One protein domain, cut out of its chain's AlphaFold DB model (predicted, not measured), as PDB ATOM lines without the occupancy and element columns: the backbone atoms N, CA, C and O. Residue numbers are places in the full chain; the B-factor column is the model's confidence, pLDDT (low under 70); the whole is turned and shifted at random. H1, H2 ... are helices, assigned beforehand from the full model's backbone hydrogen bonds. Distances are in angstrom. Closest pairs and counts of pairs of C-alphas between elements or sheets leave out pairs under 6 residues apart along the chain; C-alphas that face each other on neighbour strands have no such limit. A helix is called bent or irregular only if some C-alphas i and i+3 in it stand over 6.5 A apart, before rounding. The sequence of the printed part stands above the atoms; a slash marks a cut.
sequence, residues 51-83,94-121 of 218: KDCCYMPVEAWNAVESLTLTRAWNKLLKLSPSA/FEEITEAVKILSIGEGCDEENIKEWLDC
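AT A GLANCE: This is residues 51 to 83 and 94 to 121 of the 218 residues of the protein "Jerky protein" of Danaus plexippus plexippus (UniProt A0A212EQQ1). Four helices form an open horseshoe with a hollow middle: H1 and the first residues of H2, 51 to 69, stick out as one arm, and H3 with H4 makes the other. The 61 printed residues hold H1, H2, H3 and H4 in that order, all helix, with no named strand. The whole is only just loose, close to extended, with a radius of gyration of the C-alphas of 15.3 A and spans of 40 by 31 by 20 A.

IN THESE COORDINATES: Find C-alpha 51 at (-37.833, -10.407, 157.593); from there H1 runs 16.6 A to residue 62, only just irregular, with C-alphas 54 and 57 6.54 A apart. H2, residues 66 to 77, covers 16.1 A; H3, residues 94 to 104, 15.4 A; H4, residues 112 to 119, 10.6 A, ends at (-38.181, -2.137, 188.367).

HOW THE PARTS SIT: Look at Leu 77: with this residue alone H2 only just touches H3, with 3 pairs of C-alphas within 8 A, the closest to Ala 100 at 6.2 A. H3 and H4 touch, closest at the C-alphas of Thr 98 and Glu 112, 6.7 A, at a steep tilt of 69 degrees, only just short of about perpendicular, opposite ways. H1 is apart from H2, H3 and H4. Every O i to N i+4 pair is within hydrogen-bond range in H2, H3 and H4; in H1, 6 of 8.

THE WHOLE: C-alphas 51 and 82, the two farthest apart, are 41.6 A apart. Residues 84 to 93 are cut out, a gap of 16.0 A between C-alphas 83 and 94. No link printed whole is long. Residues 79 to 83 and 106 to 109 have pLDDT under 70.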
ATOM      1  N   LYS A  51     -38.931  -9.906 156.763       81.50
ATOM      2  CA  LYS A  51     -37.833 -10.407 157.593       81.50
ATOM      3  C   LYS A  51     -36.789  -9.309 157.780       81.50
ATOM      4  O   LYS A  51     -36.443  -9.003 158.914       81.50
ATOM      5  N   ASP A  52     -36.364  -8.654 156.705       85.25
ATOM      6  CA  ASP A  52     -35.389  -7.561 156.786       85.25
ATOM      7  C   ASP A  52     -35.912  -6.421 157.676       85.25
ATOM      8  O   ASP A  52     -35.184  -5.917 158.527       85.25
ATOM      9  N   CYS A  53     -37.204  -6.079 157.576       83.88
ATOM     10  CA  CYS A  53     -37.843  -5.099 158.461       83.88
ATOM     11  C   CYS A  53     -37.766  -5.478 159.947       83.88
ATOM     12  O   CYS A  53     -37.587  -4.597 160.784       83.88
ATOM     13  N   CYS A  54     -37.909  -6.763 160.282       84.19
ATOM     14  CA  CYS A  54     -37.835  -7.241 161.661       84.19
ATOM     15  C   CYS A  54     -36.396  -7.287 162.193       84.19
ATOM     16  O   CYS A  54     -36.178  -6.992 163.366       84.19
ATOM     17  N   TYR A  55     -35.418  -7.638 161.353       86.44
ATOM     18  CA  TYR A  55     -34.024  -7.785 161.784       86.44
ATOM     19  C   TYR A  55     -33.229  -6.480 161.746       86.44
ATOM     20  O   TYR A  55     -32.328  -6.315 162.562       86.44
ATOM     21  N   MET A  56     -33.576  -5.516 160.892       90.94
ATOM     22  CA  MET A  56     -32.873  -4.227 160.835       90.94
ATOM     23  C   MET A  56     -32.828  -3.485 162.185       90.94
ATOM     24  O   MET A  56     -31.749  -3.017 162.544       90.94
ATOM     25  N   PRO A  57     -33.921  -3.372 162.973       92.12
ATOM     26  CA  PRO A  57     -33.847  -2.786 164.310       92.12
ATOM     27  C   PRO A  57     -32.931  -3.568 165.257       92.12
ATOM     28  O   PRO A  57     -32.215  -2.959 166.045       92.12
ATOM     29  N   VAL A  58     -32.924  -4.901 165.155       91.50
ATOM     30  CA  VAL A  58     -32.080  -5.781 165.980       91.50
ATOM     31  C   VAL A  58     -30.604  -5.581 165.640       91.50
ATOM     32  O   VAL A  58     -29.783  -5.384 166.530       91.50
ATOM     33  N   GLU A  59     -30.259  -5.578 164.354       89.31
ATOM     34  CA  GLU A  59     -28.898  -5.318 163.880       89.31
ATOM     35  C   GLU A  59     -28.440  -3.902 164.232       89.31
ATOM     36  O   GLU A  59     -27.319  -3.718 164.704       89.31
ATOM     37  N   ALA A  60     -29.317  -2.908 164.063       92.81
ATOM     38  CA  ALA A  60     -29.039  -1.532 164.447       92.81
ATOM     39  C   ALA A  60     -28.774  -1.415 165.951       92.81
ATOM     40  O   ALA A  60     -27.798  -0.778 166.332       92.81
ATOM     41  N   TRP A  61     -29.593  -2.055 166.794       93.38
ATOM     42  CA  TRP A  61     -29.396  -2.088 168.244       93.38
ATOM     43  C   TRP A  61     -28.078  -2.769 168.626       93.38
ATOM     44  O   TRP A  61     -27.304  -2.216 169.400       93.38
ATOM     45  N   ASN A  62     -27.767  -3.915 168.017       91.50
ATOM     46  CA  ASN A  62     -26.526  -4.652 168.269       91.50
ATOM     47  C   ASN A  62     -25.266  -3.902 167.806       91.50
ATOM     48  O   ASN A  62     -24.183  -4.127 168.343       91.50
ATOM     49  N   ALA A  63     -25.387  -3.015 166.816       93.19
ATOM     50  CA  ALA A  63     -24.293  -2.162 166.360       93.19
ATOM     51  C   ALA A  63     -24.028  -0.961 167.293       93.19
ATOM     52  O   ALA A  63     -23.011  -0.281 167.135       93.19
ATOM     53  N   VAL A  64     -24.915  -0.672 168.254       93.75
ATOM     54  CA  VAL A  64     -24.727   0.428 169.205       93.75
ATOM     55  C   VAL A  64     -23.681   0.041 170.251       93.75
ATOM     56  O   VAL A  64     -23.891  -0.824 171.096       93.75
ATOM     57  N   GLU A  65     -22.546   0.740 170.246       92.00
ATOM     58  CA  GLU A  65     -21.528   0.579 171.286       92.00
ATOM     59  C   GLU A  65     -22.017   1.125 172.639       92.00
ATOM     60  O   GLU A  65     -22.533   2.244 172.713       92.00
ATOM     61  N   SER A  66     -21.743   0.404 173.733       86.06
ATOM     62  CA  SER A  66     -22.043   0.850 175.108       86.06
ATOM     63  C   SER A  66     -21.514   2.265 175.392       86.06
ATOM     64  O   SER A  66     -22.228   3.103 175.938       86.06
ATOM     65  N   LEU A  67     -20.311   2.588 174.905       86.38
ATOM     66  CA  LEU A  67     -19.704   3.912 175.051       86.38
ATOM     67  C   LEU A  67     -20.542   5.034 174.412       86.38
ATOM     68  O   LEU A  67     -20.534   6.166 174.903       86.38
ATOM     69  N   THR A  68     -21.259   4.740 173.324       89.81
ATOM     70  CA  THR A  68     -22.168   5.689 172.668       89.81
ATOM     71  C   THR A  68     -23.356   5.997 173.571       89.81
ATOM     72  O   THR A  68     -23.672   7.173 173.770       89.81
ATOM     73  N   LEU A  69     -23.954   4.967 174.179       86.75
ATOM     74  CA  LEU A  69     -25.044   5.123 175.145       86.75
ATOM     75  C   LEU A  69     -24.575   5.901 176.377       86.75
ATOM     76  O   LEU A  69     -25.179   6.915 176.715       86.75
ATOM     77  N   THR A  70     -23.454   5.511 176.986       83.88
ATOM     78  CA  THR A  70     -22.905   6.194 178.168       83.88
ATOM     79  C   THR A  70     -22.643   7.674 177.894       83.88
ATOM     80  O   THR A  70     -23.028   8.534 178.680       83.88
ATOM     81  N   ARG A  71     -22.036   8.020 176.751       85.75
ATOM     82  CA  ARG A  71     -21.782   9.426 176.392       85.75
ATOM     83  C   ARG A  71     -23.069  10.219 176.173       85.75
ATOM     84  O   ARG A  71     -23.129  11.383 176.572       85.75
ATOM     85  N   ALA A  72     -24.065   9.617 175.526       87.25
ATOM     86  CA  ALA A  72     -25.350  10.259 175.275       87.25
ATOM     87  C   ALA A  72     -26.103  10.529 176.587       87.25
ATOM     88  O   ALA A  72     -26.510  11.667 176.837       87.25
ATOM     89  N   TRP A  73     -26.205   9.518 177.451       85.00
ATOM     90  CA  TRP A  73     -26.900   9.610 178.734       85.00
ATOM     91  C   TRP A  73     -26.175  10.505 179.740       85.00
ATOM     92  O   TRP A  73     -26.822  11.359 180.337       85.00
ATOM     93  N   ASN A  74     -24.841  10.448 179.843       83.56
ATOM     94  CA  ASN A  74     -24.083  11.347 180.729       83.56
ATOM     95  C   ASN A  74     -24.298  12.822 180.379       83.56
ATOM     96  O   ASN A  74     -24.400  13.671 181.263       83.56
ATOM     97  N   LYS A  75     -24.397  13.147 179.084       83.88
ATOM     98  CA  LYS A  75     -24.671  14.518 178.639       83.88
ATOM     99  C   LYS A  75     -26.081  14.971 179.018       83.88
ATOM    100  O   LYS A  75     -26.263  16.139 179.358       83.88
ATOM    101  N   LEU A  76     -27.061  14.075 178.926       82.81
ATOM    102  CA  LEU A  76     -28.462  14.365 179.222       82.81
ATOM    103  C   LEU A  76     -28.714  14.475 180.734       82.81
ATOM    104  O   LEU A  76     -29.299  15.455 181.187       82.81
ATOM    105  N   LEU A  77     -28.209  13.509 181.501       82.00
ATOM    106  CA  LEU A  77     -28.363  13.407 182.955       82.00
ATOM    107  C   LEU A  77     -27.362  14.277 183.731       82.00
ATOM    108  O   LEU A  77     -27.460  14.399 184.944       82.00
ATOM    109  N   LYS A  78     -26.404  14.912 183.040       75.62
ATOM    110  CA  LYS A  78     -25.333  15.740 183.630       75.62
ATOM    111  C   LYS A  78     -24.472  14.987 184.656       75.62
ATOM    112  O   LYS A  78     -23.862  15.609 185.524       75.62
ATOM    113  N   LEU A  79     -24.389  13.664 184.527       65.94
ATOM    114  CA  LEU A  79     -23.547  12.822 185.366       65.94
ATOM    115  C   LEU A  79     -22.066  13.076 185.033       65.94
ATOM    116  O   LEU A  79     -21.676  13.223 183.869       65.94
ATOM    117  N   SER A  80     -21.235  13.178 186.071       57.66
ATOM    118  CA  SER A  80     -19.789  13.388 185.943       57.66
ATOM    119  C   SER A  80     -19.136  12.239 185.152       57.66
ATOM    120  O   SER A  80     -19.473  11.083 185.399       57.66
ATOM    121  N   PRO A  81     -18.136  12.494 184.281       55.25
ATOM    122  CA  PRO A  81     -17.425  11.452 183.526       55.25
ATOM    123  C   PRO A  81     -16.660  10.414 184.371       55.25
ATOM    124  O   PRO A  81     -15.960   9.584 183.800       55.25
ATOM    125  N   SER A  82     -16.715  10.496 185.705       52.62
ATOM    126  CA  SER A  82     -15.911   9.687 186.628       52.62
ATOM    127  C   SER A  82     -16.655   8.510 187.269       52.62
ATOM    128  O   SER A  82     -16.042   7.785 188.054       52.62
ATOM    129  N   ALA A  83     -17.935   8.289 186.966       50.50
ATOM    130  CA  ALA A  83     -18.585   7.041 187.346       50.50
ATOM    131  C   ALA A  83     -18.115   5.950 186.374       50.50
ATOM    132  O   ALA A  83     -18.554   5.885 185.225       50.50
ATOM    133  N   PHE A  94     -31.757   1.469 192.065       82.62
ATOM    134  CA  PHE A  94     -32.969   2.232 192.351       82.62
ATOM    135  C   PHE A  94     -32.701   3.724 192.603       82.62
ATOM    136  O   PHE A  94     -33.409   4.585 192.073       82.62
ATOM    137  N   GLU A  95     -31.658   4.051 193.375       79.81
ATOM    138  CA  GLU A  95     -31.309   5.439 193.713       79.81
ATOM    139  C   GLU A  95     -30.864   6.244 192.479       79.81
ATOM    140  O   GLU A  95     -31.333   7.366 192.272       79.81
ATOM    141  N   GLU A  96     -30.022   5.657 191.620       80.94
ATOM    142  CA  GLU A  96     -29.516   6.296 190.394       80.94
ATOM    143  C   GLU A  96     -30.651   6.556 189.393       80.94
ATOM    144  O   GLU A  96     -30.752   7.639 188.808       80.94
ATOM    145  N   ILE A  97     -31.558   5.588 189.241       82.75
ATOM    146  CA  ILE A  97     -32.721   5.704 188.355       82.75
ATOM    147  C   ILE A  97     -33.697   6.757 188.882       82.75
ATOM    148  O   ILE A  97     -34.180   7.593 188.114       82.75
ATOM    149  N   THR A  98     -33.941   6.780 190.192       83.62
ATOM    150  CA  THR A  98     -34.804   7.782 190.827       83.62
ATOM    151  C   THR A  98     -34.267   9.198 190.620       83.62
ATOM    152  O   THR A  98     -35.026  10.119 190.306       83.62
ATOM    153  N   GLU A  99     -32.953   9.395 190.751       83.69
ATOM    154  CA  GLU A  99     -32.315  10.682 190.477       83.69
ATOM    155  C   GLU A  99     -32.421  11.066 188.992       83.69
ATOM    156  O   GLU A  99     -32.778  12.204 188.668       83.69
ATOM    157  N   ALA A 100     -32.207  10.117 188.076       83.38
ATOM    158  CA  ALA A 100     -32.337  10.348 186.641       83.38
ATOM    159  C   ALA A 100     -33.764  10.755 186.229       83.38
ATOM    160  O   ALA A 100     -33.934  11.716 185.474       83.38
ATOM    161  N   VAL A 101     -34.797  10.086 186.753       84.81
ATOM    162  CA  VAL A 101     -36.212  10.420 186.497       84.81
ATOM    163  C   VAL A 101     -36.537  11.834 186.988       84.81
ATOM    164  O   VAL A 101     -37.155  12.616 186.256       84.81
ATOM    165  N   LYS A 102     -36.044  12.203 188.179       83.06
ATOM    166  CA  LYS A 102     -36.171  13.563 188.731       83.06
ATOM    167  C   LYS A 102     -35.501  14.602 187.820       83.06
ATOM    168  O   LYS A 102     -36.107  15.633 187.523       83.06
ATOM    169  N   ILE A 103     -34.292  14.330 187.319       84.38
ATOM    170  CA  ILE A 103     -33.561  15.226 186.401       84.38
ATOM    171  C   ILE A 103     -34.307  15.415 185.077       84.38
ATOM    172  O   ILE A 103     -34.369  16.528 184.551       84.38
ATOM    173  N   LEU A 104     -34.869  14.337 184.535       82.19
ATOM    174  CA  LEU A 104     -35.577  14.345 183.258       82.19
ATOM    175  C   LEU A 104     -36.994  14.921 183.360       82.19
ATOM    176  O   LEU A 104     -37.585  15.235 182.328       82.19
ATOM    177  N   SER A 105     -37.517  15.101 184.582       79.56
ATOM    178  CA  SER A 105     -38.875  15.601 184.832       79.56
ATOM    179  C   SER A 105     -39.924  14.810 184.034       79.56
ATOM    180  O   SER A 105     -40.798  15.392 183.387       79.56
ATOM    181  N   ILE A 106     -39.799  13.476 184.029       69.25
ATOM    182  CA  ILE A 106     -40.675  12.565 183.277       69.25
ATOM    183  C   ILE A 106     -42.039  12.492 183.979       69.25
ATOM    184  O   ILE A 106     -42.323  11.567 184.729       69.25
ATOM    185  N   GLY A 107     -42.890  13.487 183.730       61.25
ATOM    186  CA  GLY A 107     -44.285  13.507 184.173       61.25
ATOM    187  C   GLY A 107     -44.492  13.893 185.643       61.25
ATOM    188  O   GLY A 107     -43.726  13.540 186.531       61.25
ATOM    189  N   GLU A 108     -45.579  14.617 185.909       64.50
ATOM    190  CA  GLU A 108     -45.932  15.188 187.221       64.50
ATOM    191  C   GLU A 108     -46.475  14.148 188.233       64.50
ATOM    192  O   GLU A 108     -47.190  14.492 189.168       64.50
ATOM    193  N   GLY A 109     -46.156  12.864 188.050       66.62
ATOM    194  CA  GLY A 109     -46.715  11.766 188.844       66.62
ATOM    195  C   GLY A 109     -45.937  10.459 188.756       66.62
ATOM    196  O   GLY A 109     -46.545   9.412 188.902       66.62
ATOM    197  N   CYS A 110     -44.636  10.509 188.455       77.38
ATOM    198  CA  CYS A 110     -43.747   9.355 188.578       77.38
ATOM    199  C   CYS A 110     -43.034   9.456 189.931       77.38
ATOM    200  O   CYS A 110     -42.019  10.147 190.057       77.38
ATOM    201  N   ASP A 111     -43.639   8.868 190.961       84.19
ATOM    202  CA  ASP A 111     -43.067   8.828 192.305       84.19
ATOM    203  C   ASP A 111     -42.168   7.599 192.512       84.19
ATOM    204  O   ASP A 111     -42.015   6.740 191.643       84.19
ATOM    205  N   GLU A 112     -41.514   7.539 193.669       84.56
ATOM    206  CA  GLU A 112     -40.584   6.455 194.005       84.56
ATOM    207  C   GLU A 112     -41.286   5.088 194.064       84.56
ATOM    208  O   GLU A 112     -40.665   4.070 193.768       84.56
ATOM    209  N   GLU A 113     -42.583   5.056 194.380       85.38
ATOM    210  CA  GLU A 113     -43.379   3.827 194.396       85.38
ATOM    211  C   GLU A 113     -43.627   3.321 192.971       85.38
ATOM    212  O   GLU A 113     -43.432   2.136 192.709       85.38
ATOM    213  N   ASN A 114     -43.933   4.214 192.025       85.25
ATOM    214  CA  ASN A 114     -44.067   3.849 190.614       85.25
ATOM    215  C   ASN A 114     -42.750   3.351 190.017       85.25
ATOM    216  O   ASN A 114     -42.742   2.370 189.280       85.25
ATOM    217  N   ILE A 115     -41.632   4.011 190.334       87.06
ATOM    218  CA  ILE A 115     -40.307   3.592 189.852       87.06
ATOM    219  C   ILE A 115     -39.976   2.196 190.382       87.06
ATOM    220  O   ILE A 115     -39.454   1.362 189.644       87.06
ATOM    221  N   LYS A 116     -40.314   1.928 191.647       86.75
ATOM    222  CA  LYS A 116     -40.067   0.631 192.272       86.75
ATOM    223  C   LYS A 116     -40.931  -0.458 191.654       86.75
ATOM    224  O   LYS A 116     -40.406  -1.493 191.269       86.75
ATOM    225  N   GLU A 117     -42.226  -0.192 191.502       86.75
ATOM    226  CA  GLU A 117     -43.160  -1.095 190.831       86.75
ATOM    227  C   GLU A 117     -42.661  -1.461 189.428       86.75
ATOM    228  O   GLU A 117     -42.704  -2.629 189.062       86.75
ATOM    229  N   TRP A 118     -42.127  -0.493 188.673       86.06
ATOM    230  CA  TRP A 118     -41.591  -0.722 187.328       86.06
ATOM    231  C   TRP A 118     -40.323  -1.572 187.315       86.06
ATOM    232  O   TRP A 118     -40.163  -2.411 186.432       86.06
ATOM    233  N   LEU A 119     -39.410  -1.347 188.261       85.12
ATOM    234  CA  LEU A 119     -38.181  -2.137 188.367       85.12
ATOM    235  C   LEU A 119     -38.465  -3.569 188.834       85.12
ATOM    236  O   LEU A 119     -37.800  -4.498 188.383       85.12
ATOM    237  N   ASP A 120     -39.488  -3.743 189.670       85.31
ATOM    238  CA  ASP A 120     -39.914  -5.037 190.194       85.31
ATOM    239  C   ASP A 120     -40.951  -5.741 189.291       85.31
ATOM    240  O   ASP A 120     -41.344  -6.867 189.607       85.31
ATOM    241  N   CYS A 121     -41.388  -5.134 188.174       84.50
ATOM    242  CA  CYS A 121     -42.446  -5.673 187.302       84.50
ATOM    243  C   CYS A 121     -42.186  -7.122 186.868       84.50
ATOM    244  O   CYS A 121     -43.115  -7.929 186.864       84.50
TER     245      CYS A 121